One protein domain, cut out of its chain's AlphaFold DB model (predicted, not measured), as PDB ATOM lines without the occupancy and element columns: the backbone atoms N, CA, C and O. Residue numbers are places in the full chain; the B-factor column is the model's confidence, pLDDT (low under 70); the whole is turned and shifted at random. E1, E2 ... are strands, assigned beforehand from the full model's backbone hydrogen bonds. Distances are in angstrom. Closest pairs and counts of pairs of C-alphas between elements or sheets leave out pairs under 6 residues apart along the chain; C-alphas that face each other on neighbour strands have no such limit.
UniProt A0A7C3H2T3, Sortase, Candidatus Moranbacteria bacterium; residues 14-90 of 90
ATOM      1  N   ASN A  14     -44.630  29.552  39.615       93.25
ATOM      2  CA  ASN A  14     -43.166  29.509  39.556       93.25
ATOM      3  C   ASN A  14     -42.484  30.843  39.892       93.25
ATOM      4  O   ASN A  14     -41.318  30.849  40.292       93.25
ATOM      5  N   ASN A  15     -43.196  31.962  39.750       95.31
ATOM      6  CA  ASN A  15     -42.650  33.285  40.029       95.31
ATOM      7  C   ASN A  15     -42.591  33.583  41.529       95.31
ATOM      8  O   ASN A  15     -41.872  34.501  41.903       95.31
ATOM      9  N   LEU A  16     -43.304  32.820  42.369       96.19
ATOM     10  CA  LEU A  16     -43.229  32.996  43.816       96.19
ATOM     11  C   LEU A  16     -41.811  32.724  44.321       96.19
ATOM     12  O   LEU A  16     -41.138  31.774  43.894       96.19
ATOM     13  N   GLN A  17     -41.376  33.561  45.249       97.31
ATOM     14  CA  GLN A  17     -40.100  33.489  45.939       97.31
ATOM     15  C   GLN A  17     -40.310  33.213  47.428       97.31
ATOM     16  O   GLN A  17     -41.403  33.355  47.974       97.31
ATOM     17  N   ILE A  18     -39.240  32.776  48.091       97.62
ATOM     18  CA  ILE A  18     -39.228  32.644  49.548       97.62
ATOM     19  C   ILE A  18     -39.484  34.030  50.153       97.62
ATOM     20  O   ILE A  18     -38.876  35.008  49.732       97.62
ATOM     21  N   GLY A  19     -40.389  34.104  51.129       97.19
ATOM     22  CA  GLY A  19     -40.831  35.354  51.749       97.19
ATOM     23  C   GLY A  19     -42.117  35.943  51.162       97.19
ATOM     24  O   GLY A  19     -42.771  36.733  51.847       97.19
ATOM     25  N   ASP A  20     -42.541  35.527  49.963       97.88
ATOM     26  CA  ASP A  20     -43.808  35.984  49.386       97.88
ATOM     27  C   ASP A  20     -45.008  35.557  50.242       97.88
ATOM     28  O   ASP A  20     -44.984  34.538  50.942       97.88
ATOM     29  N   LYS A  21     -46.089  36.342  50.169       97.25
ATOM     30  CA  LYS A  21     -47.316  36.105  50.936       97.25
ATOM     31  C   LYS A  21     -48.399  35.450  50.083       97.25
ATOM     32  O   LYS A  21     -48.691  35.899  48.978       97.25
ATOM     33  N   ILE A  22     -49.048  34.436  50.643       96.50
ATOM     34  CA  ILE A  22     -50.266  33.820  50.111       96.50
ATOM     35  C   ILE A  22     -51.404  34.174  51.065       96.50
ATOM     36  O   ILE A  22     -51.353  33.832  52.245       96.50
ATOM     37  N   ILE A  23     -52.423  34.865  50.554       96.25
ATOM     38  CA  ILE A  23     -53.573  35.319  51.343       96.25
ATOM     39  C   ILE A  23     -54.794  34.487  50.956       96.25
ATOM     40  O   ILE A  23     -55.178  34.451  49.787       96.25
ATOM     41  N   ILE A  24     -55.413  33.832  51.938       94.69
ATOM     42  CA  ILE A  24     -56.644  33.058  51.760       94.69
ATOM     43  C   ILE A  24     -57.767  33.745  52.508       94.69
ATOM     44  O   ILE A  24     -57.692  33.899  53.721       94.69
ATOM     45  N   LYS A  25     -58.829  34.094  51.783       94.25
ATOM     46  CA  LYS A  25     -60.079  34.596  52.353       94.25
ATOM     47  C   LYS A  25     -61.120  33.488  52.315       94.25
ATOM     48  O   LYS A  25     -61.409  32.961  51.243       94.25
ATOM     49  N   ALA A  26     -61.661  33.131  53.472       91.56
ATOM     50  CA  ALA A  26     -62.683  32.104  53.609       91.56
ATOM     51  C   ALA A  26     -63.900  32.677  54.334       91.56
ATOM     52  O   ALA A  26     -63.789  33.132  55.470       91.56
ATOM     53  N   THR A  27     -65.062  32.618  53.687       93.44
ATOM     54  CA  THR A  27     -66.341  33.024  54.278       93.44
ATOM     55  C   THR A  27     -67.126  31.777  54.659       93.44
ATOM     56  O   THR A  27     -67.414  30.918  53.825       93.44
ATOM     57  N   GLN A  28     -67.443  31.654  55.942       91.06
ATOM     58  CA  GLN A  28     -68.258  30.575  56.481       91.06
ATOM     59  C   GLN A  28     -69.737  30.775  56.123       91.06
ATOM     60  O   GLN A  28     -70.192  31.886  55.858       91.06
ATOM     61  N   LYS A  29     -70.533  29.698  56.189       93.12
ATOM     62  CA  LYS A  29     -71.986  29.748  55.926       93.12
ATOM     63  C   LYS A  29     -72.748  30.723  56.837       93.12
ATOM     64  O   LYS A  29     -73.803  31.202  56.452       93.12
ATOM     65  N   ASN A  30     -72.224  30.997  58.031       93.19
ATOM     66  CA  ASN A  30     -72.788  31.951  58.993       93.19
ATOM     67  C   ASN A  30     -72.413  33.420  58.691       93.19
ATOM     68  O   ASN A  30     -72.685  34.284  59.516       93.19
ATOM     69  N   GLY A  31     -71.749  33.694  57.562       92.06
ATOM     70  CA  GLY A  31     -71.324  35.033  57.146       92.06
ATOM     71  C   GLY A  31     -69.948  35.468  57.660       92.06
ATOM     72  O   GLY A  31     -69.380  36.411  57.113       92.06
ATOM     73  N   ARG A  32     -69.358  34.771  58.642       92.31
ATOM     74  CA  ARG A  32     -68.042  35.138  59.191       92.31
ATOM     75  C   ARG A  32     -66.937  34.938  58.168       92.31
ATOM     76  O   ARG A  32     -66.861  33.878  57.544       92.31
ATOM     77  N   SER A  33     -66.056  35.925  58.043       93.00
ATOM     78  CA  SER A  33     -64.949  35.890  57.092       93.00
ATOM     79  C   SER A  33     -63.604  35.878  57.806       93.00
ATOM     80  O   SER A  33     -63.343  36.677  58.699       93.00
ATOM     81  N   PHE A  34     -62.733  34.973  57.377       92.88
ATOM     82  CA  PHE A  34     -61.379  34.826  57.892       92.88
ATOM     83  C   PHE A  34     -60.382  35.091  56.776       92.88
ATOM     84  O   PHE A  34     -60.541  34.589  55.662       92.88
ATOM     85  N   GLU A  35     -59.342  35.850  57.088       95.56
ATOM     86  CA  GLU A  35     -58.187  36.034  56.226       95.56
ATOM     87  C   GLU A  35     -56.967  35.364  56.860       95.56
ATOM     88  O   GLU A  35     -56.568  35.691  57.975       95.56
ATOM     89  N   TYR A  36     -56.357  34.433  56.136       95.38
ATOM     90  CA  TYR A  36     -55.146  33.733  56.543       95.38
ATOM     91  C   TYR A  36     -53.985  34.196  55.673       95.38
ATOM     92  O   TYR A  36     -54.032  34.058  54.449       95.38
ATOM     93  N   THR A  37     -52.929  34.712  56.297       97.00
ATOM     94  CA  THR A  37     -51.687  35.074  55.611       97.00
ATOM     95  C   THR A  37     -50.635  34.005  55.860       97.00
ATOM     96  O   THR A  37     -50.196  33.799  56.994       97.00
ATOM     97  N   TYR A  38     -50.197  33.362  54.782       97.19
ATOM     98  CA  TYR A  38     -49.100  32.404  54.770       97.19
ATOM     99  C   TYR A  38     -47.856  33.029  54.141       97.19
ATOM    100  O   TYR A  38     -47.970  33.804  53.193       97.19
ATOM    101  N   THR A  39     -46.673  32.651  54.618       97.56
ATOM    102  CA  THR A  39     -45.385  33.091  54.060       97.56
ATOM    103  C   THR A  39     -44.647  31.915  53.438       97.56
ATOM    104  O   THR A  39     -44.443  30.888  54.094       97.56
ATOM    105  N   VAL A  40     -44.268  32.053  52.166       97.69
ATOM    106  CA  VAL A  40     -43.549  31.028  51.403       97.69
ATOM    107  C   VAL A  40     -42.194  30.759  52.046       97.69
ATOM    108  O   VAL A  40     -41.408  31.679  52.254       97.69
ATOM    109  N   TYR A  41     -41.910  29.488  52.326       96.44
ATOM    110  CA  TYR A  41     -40.628  29.052  52.885       96.44
ATOM    111  C   TYR A  41     -39.903  28.029  52.002       96.44
ATOM    112  O   TYR A  41     -38.719  27.780  52.209       96.44
ATOM    113  N   ASN A  42     -40.589  27.419  51.030       95.88
ATOM    114  CA  ASN A  42     -39.990  26.430  50.141       95.88
ATOM    115  C   ASN A  42     -40.652  26.451  48.753       95.88
ATOM    116  O   ASN A  42     -41.869  26.625  48.636       95.88
ATOM    117  N   LYS A  43     -39.836  26.245  47.715       96.62
ATOM    118  CA  LYS A  43     -40.260  25.979  46.341       96.62
ATOM    119  C   LYS A  43     -39.397  24.855  45.776       96.62
ATOM    120  O   LYS A  43     -38.174  24.970  45.822       96.62
ATOM    121  N   ASP A  44     -40.022  23.819  45.231       95.81
ATOM    122  CA  ASP A  44     -39.317  22.636  44.724       95.81
ATOM    123  C   ASP A  44     -40.029  22.019  43.508       95.81
ATOM    124  O   ASP A  44     -41.218  22.259  43.275       95.81
ATOM    125  N   VAL A  45     -39.303  21.222  42.724       96.25
ATOM    126  CA  VAL A  45     -39.841  20.428  41.616       96.25
ATOM    127  C   VAL A  45     -39.665  18.946  41.928       96.25
ATOM    128  O   VAL A  45     -38.552  18.429  41.940       96.25
ATOM    129  N   VAL A  46     -40.783  18.250  42.102       95.81
ATOM    130  CA  VAL A  46     -40.838  16.844  42.528       95.81
ATOM    131  C   VAL A  46     -41.470  15.951  41.462       95.81
ATOM    132  O   VAL A  46     -42.065  16.446  40.498       95.81
ATOM    133  N   LEU A  47     -41.344  14.630  41.607       96.19
ATOM    134  CA  LEU A  47     -42.068  13.683  40.753       96.19
ATOM    135  C   LEU A  47     -43.583  13.791  40.975       96.19
ATOM    136  O   LEU A  47     -44.054  14.332  41.975       96.19
ATOM    137  N   ALA A  48     -44.365  13.335  39.995       91.56
ATOM    138  CA  ALA A  48     -45.821  13.463  40.028       91.56
ATOM    139  C   ALA A  48     -46.496  12.699  41.179       91.56
ATOM    140  O   ALA A  48     -47.595  13.079  41.584       91.56
ATOM    141  N   ASP A  49     -45.835  11.658  41.667       91.94
ATOM    142  CA  ASP A  49     -46.227  10.716  42.712       91.94
ATOM    143  C   ASP A  49     -45.401  10.878  44.002       91.94
ATOM    144  O   ASP A  49     -45.457  10.027  44.881       91.94
ATOM    145  N   ASP A  50     -44.643  11.970  44.138       94.19
ATOM    146  CA  ASP A  50     -43.799  12.206  45.311       94.19
ATOM    147  C   ASP A  50     -44.637  12.548  46.562       94.19
ATOM    148  O   ASP A  50     -45.394  13.528  46.584       94.19
ATOM    149  N   ASP A  51     -44.449  11.785  47.642       90.88
ATOM    150  CA  ASP A  51     -45.142  11.960  48.926       90.88
ATOM    151  C   ASP A  51     -44.936  13.350  49.549       90.88
ATOM    152  O   ASP A  51     -45.778  13.836  50.316       90.88
ATOM    153  N   LYS A  52     -43.851  14.058  49.195       88.88
ATOM    154  CA  LYS A  52     -43.587  15.430  49.662       88.88
ATOM    155  C   LYS A  52     -44.727  16.394  49.351       88.88
ATOM    156  O   LYS A  52     -44.837  17.410  50.048       88.88
ATOM    157  N   ILE A  53     -45.547  16.108  48.337       90.44
ATOM    158  CA  ILE A  53     -46.720  16.907  47.962       90.44
ATOM    159  C   ILE A  53     -47.738  16.951  49.115       90.44
ATOM    160  O   ILE A  53     -48.283  18.019  49.402       90.44
ATOM    161  N   PHE A  54     -47.940  15.827  49.808       87.94
ATOM    162  CA  PHE A  54     -48.954  15.656  50.860       87.94
ATOM    163  C   PHE A  54     -48.365  15.446  52.261       87.94
ATOM    164  O   PHE A  54     -49.106  15.186  53.207       87.94
ATOM    165  N   ALA A  55     -47.045  15.577  52.411       87.44
ATOM    166  CA  ALA A  55     -46.368  15.409  53.688       87.44
ATOM    167  C   ALA A  55     -46.982  16.292  54.791       87.44
ATOM    168  O   ALA A  55     -47.077  17.518  54.652       87.44
ATOM    169  N   ILE A  56     -47.357  15.649  55.899       84.44
ATOM    170  CA  ILE A  56     -47.887  16.300  57.098       84.44
ATOM    171  C   ILE A  56     -46.775  17.131  57.742       84.44
ATOM    172  O   ILE A  56     -45.657  16.656  57.934       84.44
ATOM    173  N   ASN A  57     -47.092  18.375  58.103       86.81
ATOM    174  CA  ASN A  57     -46.167  19.281  58.778       86.81
ATOM    175  C   ASN A  57     -46.634  19.517  60.216       86.81
ATOM    176  O   ASN A  57     -47.830  19.508  60.496       86.81
ATOM    177  N   LYS A  58     -45.684  19.754  61.129       87.69
ATOM    178  CA  LYS A  58     -45.990  20.081  62.534       87.69
ATOM    179  C   LYS A  58     -46.759  21.401  62.673       87.69
ATOM    180  O   LYS A  58     -47.558  21.546  63.588       87.69
ATOM    181  N   ASN A  59     -46.507  22.343  61.765       88.50
ATOM    182  CA  ASN A  59     -47.143  23.656  61.738       88.50
ATOM    183  C   ASN A  59     -48.223  23.709  60.647       88.50
ATOM    184  O   ASN A  59     -48.100  22.991  59.649       88.50
ATOM    185  N   PRO A  60     -49.237  24.587  60.772       92.69
ATOM    186  CA  PRO A  60     -50.187  24.831  59.695       92.69
ATOM    187  C   PRO A  60     -49.455  25.316  58.436       92.69
ATOM    188  O   PRO A  60     -48.850  26.392  58.410       92.69
ATOM    189  N   THR A  61     -49.511  24.502  57.387       94.38
ATOM    190  CA  THR A  61     -48.817  24.727  56.120       94.38
ATOM    191  C   THR A  61     -49.820  24.634  54.984       94.38
ATOM    192  O   THR A  61     -50.688  23.764  54.983       94.38
ATOM    193  N   ILE A  62     -49.652  25.490  53.981       94.88
ATOM    194  CA  ILE A  62     -50.276  25.307  52.677       94.88
ATOM    195  C   ILE A  62     -49.238  24.866  51.650       94.88
ATOM    196  O   ILE A  62     -48.144  25.427  51.586       94.88
ATOM    197  N   THR A  63     -49.610  23.884  50.829       95.44
ATOM    198  CA  THR A  63     -48.847  23.454  49.655       95.44
ATOM    199  C   THR A  63     -49.657  23.779  48.401       95.44
ATOM    200  O   THR A  63     -50.727  23.212  48.185       95.44
ATOM    201  N   LEU A  64     -49.160  24.690  47.562       94.69
ATOM    202  CA  LEU A  64     -49.704  24.952  46.229       94.69
ATOM    203  C   LEU A  64     -48.968  24.089  45.205       94.69
ATOM    204  O   LEU A  64     -47.741  24.009  45.234       94.69
ATOM    205  N   VAL A  65     -49.711  23.461  44.295       93.00
ATOM    206  CA  VAL A  65     -49.174  22.453  43.372       93.00
ATOM    207  C   VAL A  65     -49.628  22.740  41.947       93.00
ATOM    208  O   VAL A  65     -50.798  23.033  41.706       93.00
ATOM    209  N   THR A  66     -48.717  22.621  40.982       91.06
ATOM    210  CA  THR A  66     -49.048  22.663  39.551       91.06
ATOM    211  C   THR A  66     -48.203  21.671  38.754       91.06
ATOM    212  O   THR A  66     -47.152  21.225  39.210       91.06
ATOM    213  N   CYS A  67     -48.661  21.309  37.555       91.56
ATOM    214  CA  CYS A  67     -47.887  20.482  36.629       91.56
ATOM    215  C   CYS A  67     -46.602  21.194  36.197       91.56
ATOM    216  O   CYS A  67     -46.603  22.409  35.980       91.56
ATOM    217  N   TRP A  68     -45.520  20.433  36.039       91.38
ATOM    218  CA  TRP A  68     -44.242  20.974  35.603       91.38
ATOM    219  C   TRP A  68     -43.492  20.022  34.656       91.38
ATOM    220  O   TRP A  68     -43.388  18.834  34.965       91.38
ATOM    221  N   PRO A  69     -42.926  20.521  33.540       90.75
ATOM    222  CA  PRO A  69     -43.222  21.811  32.909       90.75
ATOM    223  C   PRO A  69     -44.712  21.971  32.562       90.75
ATOM    224  O   PRO A  69     -45.460  20.989  32.521       90.75
ATOM    225  N   LEU A  70     -45.163  23.206  32.332       85.94
ATOM    226  CA  LEU A  70     -46.570  23.490  32.022       85.94
ATOM    227  C   LEU A  70     -47.043  22.681  30.805       85.94
ATOM    228  O   LEU A  70     -46.351  22.604  29.794       85.94
ATOM    229  N   GLY A  71     -48.232  22.083  30.902       81.88
ATOM    230  CA  GLY A  71     -48.802  21.246  29.839       81.88
ATOM    231  C   GLY A  71     -48.275  19.806  29.793       81.88
ATOM    232  O   GLY A  71     -48.759  19.023  28.981       81.88
ATOM    233  N   THR A  72     -47.340  19.440  30.671       85.81
ATOM    234  CA  THR A  72     -46.889  18.051  30.866       85.81
ATOM    235  C   THR A  72     -47.488  17.463  32.144       85.81
ATOM    236  O   THR A  72     -48.150  18.163  32.908       85.81
ATOM    237  N   ASN A  73     -47.243  16.181  32.405       84.62
ATOM    238  CA  ASN A  73     -47.639  15.519  33.649       84.62
ATOM    239  C   ASN A  73     -46.467  14.904  34.418       84.62
ATOM    240  O   ASN A  73     -46.708  14.241  35.424       84.62
ATOM    241  N   TRP A  74     -45.238  15.140  33.960       90.00
ATOM    242  CA  TRP A  74     -44.039  14.434  34.406       90.00
ATOM    243  C   TRP A  74     -43.655  14.769  35.841       90.00
ATOM    244  O   TRP A  74     -43.289  13.887  36.611       90.00
ATOM    245  N   LYS A  75     -43.735  16.052  36.198       94.31
ATOM    246  CA  LYS A  75     -43.340  16.557  37.510       94.31
ATOM    247  C   LYS A  75     -44.398  17.496  38.067       94.31
ATOM    248  O   LYS A  75     -45.392  17.834  37.405       94.31
ATOM    249  N   ARG A  76     -44.197  17.909  39.310       94.50
ATOM    250  CA  ARG A  76     -44.980  18.943  39.977       94.50
ATOM    251  C   ARG A  76     -44.053  20.028  40.478       94.50
ATOM    252  O   ARG A  76     -43.030  19.734  41.079       94.50
ATOM    253  N   LEU A  77     -44.432  21.275  40.240       94.88
ATOM    254  CA  LEU A  77     -43.893  22.401  40.985       94.88
ATOM    255  C   LEU A  77     -44.723  22.521  42.261       94.88
ATOM    256  O   LEU A  77     -45.951  22.640  42.182       94.88
ATOM    257  N   ILE A  78     -44.051  22.509  43.406       95.69
ATOM    258  CA  ILE A  78     -44.655  22.706  44.718       95.69
ATOM    259  C   ILE A  78     -44.140  24.002  45.342       95.69
ATOM    260  O   ILE A  78     -42.954  24.316  45.264       95.69
ATOM    261  N   VAL A  79     -45.038  24.754  45.970       96.81
ATOM    262  CA  VAL A  79     -44.713  25.922  46.797       96.81
ATOM    263  C   VAL A  79     -45.331  25.700  48.166       96.81
ATOM    264  O   VAL A  79     -46.546  25.531  48.264       96.81
ATOM    265  N   LYS A  80     -44.509  25.701  49.217       96.06
ATOM    266  CA  LYS A  80     -44.966  25.545  50.599       96.06
ATOM    267  C   LYS A  80     -44.844  26.853  51.364       96.06
ATOM    268  O   LYS A  80     -43.831  27.553  51.268       96.06
ATOM    269  N   ALA A  81     -45.870  27.162  52.146       97.00
ATOM    270  CA  ALA A  81     -45.934  28.359  52.970       97.00
ATOM    271  C   ALA A  81     -46.502  28.048  54.361       97.00
ATOM    272  O   ALA A  81     -47.417  27.238  54.492       97.00
ATOM    273  N   ASN A  82     -45.963  28.686  55.398       96.19
ATOM    274  CA  ASN A  82     -46.400  28.507  56.786       96.19
ATOM    275  C   ASN A  82     -47.368  29.618  57.182       96.19
ATOM    276  O   ASN A  82     -47.197  30.759  56.749       96.19
ATOM    277  N   LEU A  83     -48.370  29.289  57.996       95.50
ATOM    278  CA  LEU A  83     -49.314  30.272  58.520       95.50
ATOM    279  C   LEU A  83     -48.580  31.259  59.432       95.50
ATOM    280  O   LEU A  83     -47.928  30.846  60.389       95.50
ATOM    281  N   GLY A  84     -48.690  32.551  59.127       88.25
ATOM    282  CA  GLY A  84     -48.110  33.622  59.936       88.25
ATOM    283  C   GLY A  84     -49.155  34.353  60.771       88.25
ATOM    284  O   GLY A  84     -49.022  34.443  61.986       88.25
ATOM    285  N   ASN A  85     -50.204  34.870  60.125       82.75
ATOM    286  CA  ASN A  85     -51.241  35.668  60.785       82.75
ATOM    287  C   ASN A  85     -52.646  35.264  60.315       82.75
ATOM    288  O   ASN A  85     -52.824  34.867  59.161       82.75
ATOM    289  N   THR A  86     -53.634  35.405  61.198       82.94
ATOM    290  CA  THR A  86     -55.058  35.194  60.905       82.94
ATOM    291  C   THR A  86     -55.855  36.411  61.363       82.94
ATOM    292  O   THR A  86     -55.762  36.805  62.523       82.94
ATOM    293  N   ILE A  87     -56.654  36.989  60.468       78.94
ATOM    294  CA  ILE A  87     -57.540  38.123  60.744       78.94
ATOM    295  C   ILE A  87     -58.985  37.629  60.663       78.94
ATOM    296  O   ILE A  87     -59.355  36.927  59.722       78.94
ATOM    297  N   ASN A  88     -59.798  37.987  61.654       77.94
ATOM    298  CA  ASN A  88     -61.233  37.723  61.667       77.94
ATOM    299  C   ASN A  88     -61.976  39.031  61.374       77.94
ATOM    300  O   ASN A  88     -61.778  40.013  62.090       77.94
ATOM    301  N   SER A  89     -62.814  39.027  60.343       63.59
ATOM    302  CA  SER A  89     -63.669  40.154  59.984       63.59
ATOM    303  C   SER A  89     -65.124  39.773  60.255       63.59
ATOM    304  O   SER A  89     -65.623  38.792  59.692       63.59
ATOM    305  N   ASN A  90     -65.772  40.545  61.136       54.72
ATOM    306  CA  ASN A  90     -67.211  40.461  61.408       54.72
ATOM    307  C   ASN A  90     -68.021  41.096  60.279       54.72
ATOM    308  O   ASN A  90     -67.605  42.180  59.811       54.72
TER     309      ASN A  90
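Overview. This is residues 14 to 90 of the 90 residues of the protein "Sortase" of Candidatus Moranbacteria bacterium (UniProt A0A7C3H2T3). A single four-stranded sheet makes the body, its two long inner strands E2 and E4 running side by side and both sharply bent, like a V; E1 lies beside one arm of it and E3 beside the other. The sheet is twisted and curled like part of a barrel, far from closed, and a long loop, residues 48 to 60, swings from the end of E2 to the start of E3. The printed part has 77 residues with no named helix and four strands, E1 to E4 along the chain; across the sheet the order is E1, E2, E4, E3, all antiparallel. The class is all strand. The whole is loose, with a radius of gyration of the C-alphas of 14.5 A, and elongated, spanning 44 by 24 by 24 A.

Along the chain. E2, residues 33 to 47, measures 35.8 A from first to last C-alpha and bends by 77 degrees at residue 44. E4, residues 75 to 89, measures 38.4 A and bends by 68 degrees at residue 84; its C-alpha 89 is at (-63.669, 40.154, 59.984). E1, residues 21 to 27, is 19.6 A long and begins with C-alpha 21 at (-47.316, 36.105, 50.936). E3, residues 61 to 68, is 21.4 A long and begins with C-alpha 61 at (-48.817, 24.727, 56.120).

Arrangement. The inner strands E2 and E4 are antiparallel neighbours, with 164 degrees between their directions; N 35 and O 87 are 2.8 A apart and N 78 and O 44 2.8 A, both within hydrogen-bond range. E1, an edge strand, is antiparallel to E2 at 132 degrees and forms a hairpin with it; N 24 and O 36, 2.9 A apart, are within hydrogen-bond range. The C-alphas of Lys 21 and Thr 39, which face each other, are 4.8 A apart. E3, the other edge strand, is antiparallel to E4 at 147 degrees, and these two also form a hairpin; N 64 and O 79, 2.8 A apart, are within hydrogen-bond range. The C-alphas of Asn 82 and Thr 61, which face each other, are 4.5 A apart. E1 and E3 are apart.

Size, cuts and confidence. The two C-alphas farthest apart, those of Trp 74 and Asn 90, are 44.1 A from each other. The printed part has no cut; it begins at residue 14 and ends at residue 90, the chain's last residue. The link from E1 to E2 is tight, that from E3 to E4 is short, and that from E2 to E3 is long, with 13 residues. The mean pLDDT of the printed part is 91.7, and residues 89 to 90 are under 70.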